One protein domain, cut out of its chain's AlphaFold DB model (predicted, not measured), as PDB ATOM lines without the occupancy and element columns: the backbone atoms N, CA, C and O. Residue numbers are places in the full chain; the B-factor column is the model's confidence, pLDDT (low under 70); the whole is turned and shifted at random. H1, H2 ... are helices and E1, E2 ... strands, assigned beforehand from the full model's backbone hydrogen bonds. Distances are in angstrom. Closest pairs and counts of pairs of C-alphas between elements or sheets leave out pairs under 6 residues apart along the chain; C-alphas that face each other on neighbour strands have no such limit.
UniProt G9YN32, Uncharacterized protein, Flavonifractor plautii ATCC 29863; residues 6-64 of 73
ATOM      1  N   THR A   6     -20.337 -33.446  76.400       95.19
ATOM      2  CA  THR A   6     -21.366 -34.414  76.020       95.19
ATOM      3  C   THR A   6     -22.311 -34.650  77.197       95.19
ATOM      4  O   THR A   6     -21.951 -34.433  78.355       95.19
ATOM      5  N   ARG A   7     -23.520 -35.154  76.925       94.19
ATOM      6  CA  ARG A   7     -24.459 -35.545  77.992       94.19
ATOM      7  C   ARG A   7     -23.809 -36.510  78.990       94.19
ATOM      8  O   ARG A   7     -23.965 -36.342  80.192       94.19
ATOM      9  N   GLN A   8     -23.048 -37.477  78.483       93.81
ATOM     10  CA  GLN A   8     -22.388 -38.488  79.303       93.81
ATOM     11  C   GLN A   8     -21.301 -37.894  80.210       93.81
ATOM     12  O   GLN A   8     -21.136 -38.335  81.345       93.81
ATOM     13  N   GLU A   9     -20.581 -36.875  79.744       94.81
ATOM     14  CA  GLU A   9     -19.607 -36.165  80.577       94.81
ATOM     15  C   GLU A   9     -20.285 -35.352  81.671       94.81
ATOM     16  O   GLU A   9     -19.829 -35.396  82.807       94.81
ATOM     17  N   MET A  10     -21.399 -34.685  81.355       94.44
ATOM     18  CA  MET A  10     -22.210 -33.980  82.351       94.44
ATOM     19  C   MET A  10     -22.726 -34.938  83.430       94.44
ATOM     20  O   MET A  10     -22.597 -34.655  84.617       94.44
ATOM     21  N   GLU A  11     -23.244 -36.102  83.029       94.00
ATOM     22  CA  GLU A  11     -23.695 -37.164  83.943       94.00
ATOM     23  C   GLU A  11     -22.549 -37.763  84.777       94.00
ATOM     24  O   GLU A  11     -22.790 -38.307  85.852       94.00
ATOM     25  N   SER A  12     -21.302 -37.632  84.314       94.25
ATOM     26  CA  SER A  12     -20.104 -38.092  85.028       94.25
ATOM     27  C   SER A  12     -19.529 -37.045  85.993       94.25
ATOM     28  O   SER A  12     -18.554 -37.335  86.694       94.25
ATOM     29  N   ILE A  13     -20.104 -35.837  86.062       92.38
ATOM     30  CA  ILE A  13     -19.690 -34.807  87.024       92.38
ATOM     31  C   ILE A  13     -20.088 -35.258  88.430       92.38
ATOM     32  O   ILE A  13     -21.265 -35.380  88.765       92.38
ATOM     33  N   THR A  14     -19.075 -35.486  89.260       89.19
ATOM     34  CA  THR A  14     -19.211 -35.943  90.654       89.19
ATOM     35  C   THR A  14     -18.588 -34.975  91.659       89.19
ATOM     36  O   THR A  14     -18.646 -35.212  92.864       89.19
ATOM     37  N   GLN A  15     -17.970 -33.898  91.171       91.44
ATOM     38  CA  GLN A  15     -17.313 -32.860  91.961       91.44
ATOM     39  C   GLN A  15     -17.698 -31.489  91.408       91.44
ATOM     40  O   GLN A  15     -17.965 -31.368  90.210       91.44
ATOM     41  N   GLU A  16     -17.676 -30.468  92.268       94.88
ATOM     42  CA  GLU A  16     -17.920 -29.079  91.870       94.88
ATOM     43  C   GLU A  16     -17.023 -28.696  90.683       94.88
ATOM     44  O   GLU A  16     -15.799 -28.632  90.802       94.88
ATOM     45  N   THR A  17     -17.640 -28.457  89.527       94.31
ATOM     46  CA  THR A  17     -16.946 -28.177  88.268       94.31
ATOM     47  C   THR A  17     -17.461 -26.870  87.690       94.31
ATOM     48  O   THR A  17     -18.665 -26.698  87.508       94.31
ATOM     49  N   ALA A  18     -16.552 -25.943  87.392       93.19
ATOM     50  CA  ALA A  18     -16.899 -24.716  86.691       93.19
ATOM     51  C   ALA A  18     -17.260 -25.036  85.234       93.19
ATOM     52  O   ALA A  18     -16.472 -25.663  84.525       93.19
ATOM     53  N   ILE A  19     -18.439 -24.607  84.799       93.00
ATOM     54  CA  ILE A  19     -18.959 -24.828  83.449       93.00
ATOM     55  C   ILE A  19     -19.603 -23.554  82.916       93.00
ATOM     56  O   ILE A  19     -20.121 -22.739  83.677       93.00
ATOM     57  N   TYR A  20     -19.620 -23.406  81.600       92.81
ATOM     58  CA  TYR A  20     -20.366 -22.350  80.931       92.81
ATOM     59  C   TYR A  20     -21.641 -22.917  80.334       92.81
ATOM     60  O   TYR A  20     -21.592 -23.724  79.413       92.81
ATOM     61  N   ILE A  21     -22.780 -22.495  80.863       92.25
ATOM     62  CA  ILE A  21     -24.104 -22.877  80.394       92.25
ATOM     63  C   ILE A  21     -24.574 -21.854  79.368       92.25
ATOM     64  O   ILE A  21     -24.570 -20.650  79.615       92.25
ATOM     65  N   GLU A  22     -25.038 -22.348  78.231       91.19
ATOM     66  CA  GLU A  22     -25.740 -21.563  77.225       91.19
ATOM     67  C   GLU A  22     -27.122 -22.155  77.003       91.19
ATOM     68  O   GLU A  22     -27.304 -23.367  77.066       91.19
ATOM     69  N   GLY A  23     -28.115 -21.320  76.711       87.50
ATOM     70  CA  GLY A  23     -29.424 -21.822  76.319       87.50
ATOM     71  C   GLY A  23     -30.431 -20.729  76.011       87.50
ATOM     72  O   GLY A  23     -30.332 -19.592  76.476       87.50
ATOM     73  N   ALA A  24     -31.411 -21.084  75.188       76.69
ATOM     74  CA  ALA A  24     -32.421 -20.150  74.720       76.69
ATOM     75  C   ALA A  24     -33.409 -19.822  75.851       76.69
ATOM     76  O   ALA A  24     -34.110 -20.699  76.354       76.69
ATOM     77  N   GLY A  25     -33.486 -18.547  76.241       75.56
ATOM     78  CA  GLY A  25     -34.465 -18.066  77.223       75.56
ATOM     79  C   GLY A  25     -34.099 -18.297  78.695       75.56
ATOM     80  O   GLY A  25     -34.950 -18.103  79.564       75.56
ATOM     81  N   ILE A  26     -32.853 -18.667  79.011       83.44
ATOM     82  CA  ILE A  26     -32.400 -18.836  80.401       83.44
ATOM     83  C   ILE A  26     -31.979 -17.476  80.971       83.44
ATOM     84  O   ILE A  26     -30.804 -17.121  81.011       83.44
ATOM     85  N   ALA A  27     -32.953 -16.704  81.453       76.56
ATOM     86  CA  ALA A  27     -32.724 -15.368  82.023       76.56
ATOM     87  C   ALA A  27     -31.864 -15.357  83.310       76.56
ATOM     88  O   ALA A  27     -31.477 -14.296  83.792       76.56
ATOM     89  N   GLN A  28     -31.592 -16.530  83.889       77.00
ATOM     90  CA  GLN A  28     -30.857 -16.693  85.148       77.00
ATOM     91  C   GLN A  28     -29.333 -16.652  84.967       77.00
ATOM     92  O   GLN A  28     -28.620 -16.530  85.957       77.00
ATOM     93  N   LEU A  29     -28.832 -16.706  83.728       81.38
ATOM     94  CA  LEU A  29     -27.405 -16.650  83.402       81.38
ATOM     95  C   LEU A  29     -26.877 -15.207  83.502       81.38
ATOM     96  O   LEU A  29     -26.487 -14.597  82.509       81.38
ATOM     97  N   GLN A  30     -26.891 -14.628  84.704       65.50
ATOM     98  CA  GLN A  30     -26.491 -13.230  84.928       65.50
ATOM     99  C   GLN A  30     -24.980 -12.986  84.739       65.50
ATOM    100  O   GLN A  30     -24.569 -11.843  84.567       65.50
ATOM    101  N   TRP A  31     -24.160 -14.044  84.729       69.81
ATOM    102  CA  TRP A  31     -22.689 -13.986  84.695       69.81
ATOM    103  C   TRP A  31     -22.112 -14.478  83.358       69.81
ATOM    104  O   TRP A  31     -21.031 -15.060  83.308       69.81
ATOM    105  N   GLY A  32     -22.859 -14.310  82.260       79.62
ATOM    106  CA  GLY A  32     -22.417 -14.766  80.935       79.62
ATOM    107  C   GLY A  32     -22.372 -16.291  80.793       79.62
ATOM    108  O   GLY A  32     -21.610 -16.813  79.985       79.62
ATOM    109  N   GLY A  33     -23.167 -17.003  81.595       86.88
ATOM    110  CA  GLY A  33     -23.282 -18.458  81.543       86.88
ATOM    111  C   GLY A  33     -22.377 -19.228  82.506       86.88
ATOM    112  O   GLY A  33     -22.603 -20.420  82.679       86.88
ATOM    113  N   LEU A  34     -21.389 -18.592  83.150       91.25
ATOM    114  CA  LEU A  34     -20.503 -19.283  84.095       91.25
ATOM    115  C   LEU A  34     -21.255 -19.714  85.357       91.25
ATOM    116  O   LEU A  34     -21.799 -18.878  86.075       91.25
ATOM    117  N   GLU A  35     -21.197 -21.004  85.663       92.56
ATOM    118  CA  GLU A  35     -21.754 -21.602  86.871       92.56
ATOM    119  C   GLU A  35     -20.867 -22.717  87.421       92.56
ATOM    120  O   GLU A  35     -19.929 -23.183  86.773       92.56
ATOM    121  N   ILE A  36     -21.182 -23.163  88.636       93.25
ATOM    122  CA  ILE A  36     -20.563 -24.337  89.253       93.25
ATOM    123  C   ILE A  36     -21.586 -25.469  89.246       93.25
ATOM    124  O   ILE A  36     -22.594 -25.394  89.953       93.25
ATOM    125  N   ALA A  37     -21.326 -26.500  88.445       94.38
ATOM    126  CA  ALA A  37     -22.071 -27.750  88.464       94.38
ATOM    127  C   ALA A  37     -21.632 -28.602  89.651       94.38
ATOM    128  O   ALA A  37     -20.459 -28.943  89.773       94.38
ATOM    129  N   GLU A  38     -22.580 -28.971  90.502       95.62
ATOM    130  CA  GLU A  38     -22.337 -29.828  91.667       95.62
ATOM    131  C   GLU A  38     -22.446 -31.318  91.304       95.62
ATOM    132  O   GLU A  38     -21.879 -32.174  91.980       95.62
ATOM    133  N   GLY A  39     -23.152 -31.623  90.212       94.62
ATOM    134  CA  GLY A  39     -23.332 -32.967  89.672       94.62
ATOM    135  C   GLY A  39     -24.731 -33.181  89.101       94.62
ATOM    136  O   GLY A  39     -25.595 -32.299  89.161       94.62
ATOM    137  N   VAL A  40     -24.958 -34.368  88.539       94.94
ATOM    138  CA  VAL A  40     -26.270 -34.775  88.021       94.94
ATOM    139  C   VAL A  40     -26.959 -35.707  89.010       94.94
ATOM    140  O   VAL A  40     -26.403 -36.724  89.422       94.94
ATOM    141  N   LYS A  41     -28.198 -35.375  89.374       93.31
ATOM    142  CA  LYS A  41     -29.037 -36.178  90.264       93.31
ATOM    143  C   LYS A  41     -30.490 -36.135  89.798       93.31
ATOM    144  O   LYS A  41     -30.973 -35.091  89.377       93.31
ATOM    145  N   ASP A  42     -31.176 -37.276  89.848       93.56
ATOM    146  CA  ASP A  42     -32.598 -37.410  89.486       93.56
ATOM    147  C   ASP A  42     -32.939 -36.884  88.072       93.56
ATOM    148  O   ASP A  42     -34.047 -36.424  87.814       93.56
ATOM    149  N   GLY A  43     -31.976 -36.942  87.143       94.12
ATOM    150  CA  GLY A  43     -32.133 -36.437  85.773       94.12
ATOM    151  C   GLY A  43     -31.941 -34.923  85.618       94.12
ATOM    152  O   GLY A  43     -32.213 -34.387  84.543       94.12
ATOM    153  N   TYR A  44     -31.452 -34.231  86.650       95.81
ATOM    154  CA  TYR A  44     -31.163 -32.798  86.623       95.81
ATOM    155  C   TYR A  44     -29.693 -32.517  86.930       95.81
ATOM    156  O   TYR A  44     -29.114 -33.111  87.837       95.81
ATOM    157  N   LEU A  45     -29.104 -31.572  86.202       95.12
ATOM    158  CA  LEU A  45     -27.848 -30.935  86.574       95.12
ATOM    159  C   LEU A  45     -28.121 -29.914  87.676       95.12
ATOM    160  O   LEU A  45     -28.855 -28.950  87.448       95.12
ATOM    161  N   TYR A  46     -27.518 -30.104  88.844       94.75
ATOM    162  CA  TYR A  46     -27.579 -29.137  89.933       94.75
ATOM    163  C   TYR A  46     -26.441 -28.124  89.808       94.75
ATOM    164  O   TYR A  46     -25.287 -28.487  89.561       94.75
ATOM    165  N   CYS A  47     -26.789 -26.850  89.972       92.81
ATOM    166  CA  CYS A  47     -25.866 -25.725  89.924       92.81
ATOM    167  C   CYS A  47     -25.979 -24.907  91.211       92.81
ATOM    168  O   CYS A  47     -27.069 -24.755  91.761       92.81
ATOM    169  N   LYS A  48     -24.862 -24.330  91.648       91.38
ATOM    170  CA  LYS A  48     -24.748 -23.668  92.955       91.38
ATOM    171  C   LYS A  48     -25.636 -22.428  93.122       91.38
ATOM    172  O   LYS A  48     -26.161 -22.195  94.209       91.38
ATOM    173  N   HIS A  49     -25.804 -21.619  92.073       87.44
ATOM    174  CA  HIS A  49     -26.457 -20.304  92.187       87.44
ATOM    175  C   HIS A  49     -27.782 -20.188  91.432       87.44
ATOM    176  O   HIS A  49     -28.507 -19.203  91.605       87.44
ATOM    177  N   ILE A  50     -28.126 -21.179  90.610       89.25
ATOM    178  CA  ILE A  50     -29.308 -21.135  89.749       89.25
ATOM    179  C   ILE A  50     -30.109 -22.429  89.817       89.25
ATOM    180  O   ILE A  50     -29.718 -23.410  90.444       89.25
ATOM    181  N   LYS A  51     -31.297 -22.409  89.208       90.69
ATOM    182  CA  LYS A  51     -32.180 -23.576  89.222       90.69
ATOM    183  C   LYS A  51     -31.531 -24.752  88.479       90.69
ATOM    184  O   LYS A  51     -30.862 -24.512  87.475       90.69
ATOM    185  N   PRO A  52     -31.784 -25.999  88.917       92.75
ATOM    186  CA  PRO A  52     -31.295 -27.177  88.217       92.75
ATOM    187  C   PRO A  52     -31.816 -27.259  86.779       92.75
ATOM    188  O   PRO A  52     -32.955 -26.870  86.498       92.75
ATOM    189  N   PHE A  53     -31.012 -27.832  85.887       93.00
ATOM    190  CA  PHE A  53     -31.358 -28.014  84.478       93.00
ATOM    191  C   PHE A  53     -31.727 -29.459  84.182       93.00
ATOM    192  O   PHE A  53     -30.980 -30.374  84.509       93.00
ATOM    193  N   ALA A  54     -32.860 -29.680  83.519       94.62
ATOM    194  CA  ALA A  54     -33.260 -31.021  83.107       94.62
ATOM    195  C   ALA A  54     -32.300 -31.565  82.036       94.62
ATOM    196  O   ALA A  54     -32.157 -30.963  80.964       94.62
ATOM    197  N   MET A  55     -31.702 -32.730  82.289       95.38
ATOM    198  CA  MET A  55     -30.791 -33.399  81.352       95.38
ATOM    199  C   MET A  55     -31.495 -33.842  80.064       95.38
ATOM    200  O   MET A  55     -30.869 -33.916  79.011       95.38
ATOM    201  N   ASP A  56     -32.811 -34.058  80.096       94.88
ATOM    202  CA  ASP A  56     -33.606 -34.395  78.903       94.88
ATOM    203  C   ASP A  56     -33.774 -33.237  77.907       94.88
ATOM    204  O   ASP A  56     -34.157 -33.454  76.747       94.88
ATOM    205  N   LEU A  57     -33.472 -32.015  78.357       94.25
ATOM    206  CA  LEU A  57     -33.452 -30.797  77.548       94.25
ATOM    207  C   LEU A  57     -32.037 -30.423  77.075       94.25
ATOM    208  O   LEU A  57     -31.897 -29.448  76.329       94.25
ATOM    209  N   TYR A  58     -31.016 -31.186  77.483       94.75
ATOM    210  CA  TYR A  58     -29.644 -31.012  77.015       94.75
ATOM    211  C   TYR A  58     -29.574 -31.171  75.492       94.75
ATOM    212  O   TYR A  58     -30.239 -32.048  74.938       94.75
ATOM    213  N   ASP A  59     -28.802 -30.313  74.825       92.00
ATOM    214  CA  ASP A  59     -28.654 -30.229  73.358       92.00
ATOM    215  C   ASP A  59     -29.920 -29.774  72.597       92.00
ATOM    216  O   ASP A  59     -29.892 -29.566  71.388       92.00
ATOM    217  N   LYS A  60     -31.044 -29.559  73.301       92.19
ATOM    218  CA  LYS A  60     -32.300 -29.034  72.725       92.19
ATOM    219  C   LYS A  60     -32.563 -27.585  73.108       92.19
ATOM    220  O   LYS A  60     -32.964 -26.786  72.269       92.19
ATOM    221  N   TYR A  61     -32.384 -27.267  74.388       92.00
ATOM    222  CA  TYR A  61     -32.662 -25.939  74.943       92.00
ATOM    223  C   TYR A  61     -31.457 -25.321  75.635       92.00
ATOM    224  O   TYR A  61     -31.403 -24.098  75.770       92.00
ATOM    225  N   TRP A  62     -30.510 -26.153  76.066       93.19
ATOM    226  CA  TRP A  62     -29.300 -25.706  76.730       93.19
ATOM    227  C   TRP A  62     -28.129 -26.652  76.469       93.19
ATOM    228  O   TRP A  62     -28.319 -27.844  76.215       93.19
ATOM    229  N   THR A  63     -26.922 -26.105  76.531       94.44
ATOM    230  CA  THR A  63     -25.645 -26.804  76.380       94.44
ATOM    231  C   THR A  63     -24.659 -26.304  77.431       94.44
ATOM    232  O   THR A  63     -24.847 -25.234  78.015       94.44
ATOM    233  N   ALA A  64     -23.624 -27.096  77.708       94.62
ATOM    234  CA  ALA A  64     -22.556 -26.730  78.628       94.62
ATOM    235  C   ALA A  64     -21.194 -26.800  77.930       94.62
ATOM    236  O   ALA A  64     -20.960 -27.671  77.091       94.62
TER     237      ALA A  64
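This is residues 6 to 64 of the 73 residues of an uncharacterized protein of Flavonifractor plautii ATCC 29863 (UniProt G9YN32). Look for a four-stranded antiparallel sheet curled like part of a barrel, with the long stretch from residue 48 to 61 running from its edge strand E3 round to its other edge strand E4, while the short helix H1 only grazes the sheet. The curl is not closed to a full barrel: its edge strands E3 and E4 are apart, and residues 53 to 54 of the long stretch pair with residues 44 to 45 of E3, antiparallel. The printed part has 59 residues with one named helix and four named strands, H1 E1 E2 E3 E4 along the chain, and the sheet's order is E3 E2 E1 E4. The class is mostly strand, with 27 residues, under half, in named elements. The whole is compact, with a radius of gyration of the C-alphas of 10.2 A, and rounded, spanning 25 by 22 by 17 A.

Start at H1, residues 7 to 11, which is on the sheet but only grazes it; its one O i to N i+4 pair is within hydrogen-bond range. The closest C-alphas of H1 and E2, residues 34 to 41, are those of Glu 11 and Val 40, 5.4 A apart. Next comes E1, residues 17 to 23, which forms an antiparallel hairpin with E2; look for N 19 and O 35 at 2.9 A. E2 bends by 58 degrees at residue 38, and its pairing is staggered: residues 34 to 37 pair with E1, residues 37 to 41 with E3, residues 44 to 47. E2 and E3 form a second antiparallel hairpin at 140 degrees, with N 44 and O 41 at 2.9 A. E4, residues 62 to 64, is antiparallel to E1 at 151 degrees, with N 63 and O 22 at 2.8 A. E1, E2 and E3 form a meander, each strand the antiparallel neighbour of the one before; with E4 beside E1 they form a Greek key, the fourth strand being the antiparallel neighbour of the first.

Find C-alpha 7 at (-24.459, -35.545, 77.992), where H1 begins; it runs to residue 11. From C-alpha 17 at (-16.946, -28.177, 88.268), E1 runs 18.4 A to residue 23. E2 runs 19.9 A from residue 34 to 41, and E3 9.4 A from residue 44 to 47. E4 covers 7.1 A from residue 62 and ends at C-alpha 64, (-22.556, -26.730, 78.628).

The two C-alphas farthest apart, those of Thr 14 and Gly 25, are 27.1 A apart. The printed part has no cut. The link from E3 to E4, 14 residues, is long. The mean pLDDT of the printed part is 90.5; look for low confidence, under 70, at residues 30 to 31.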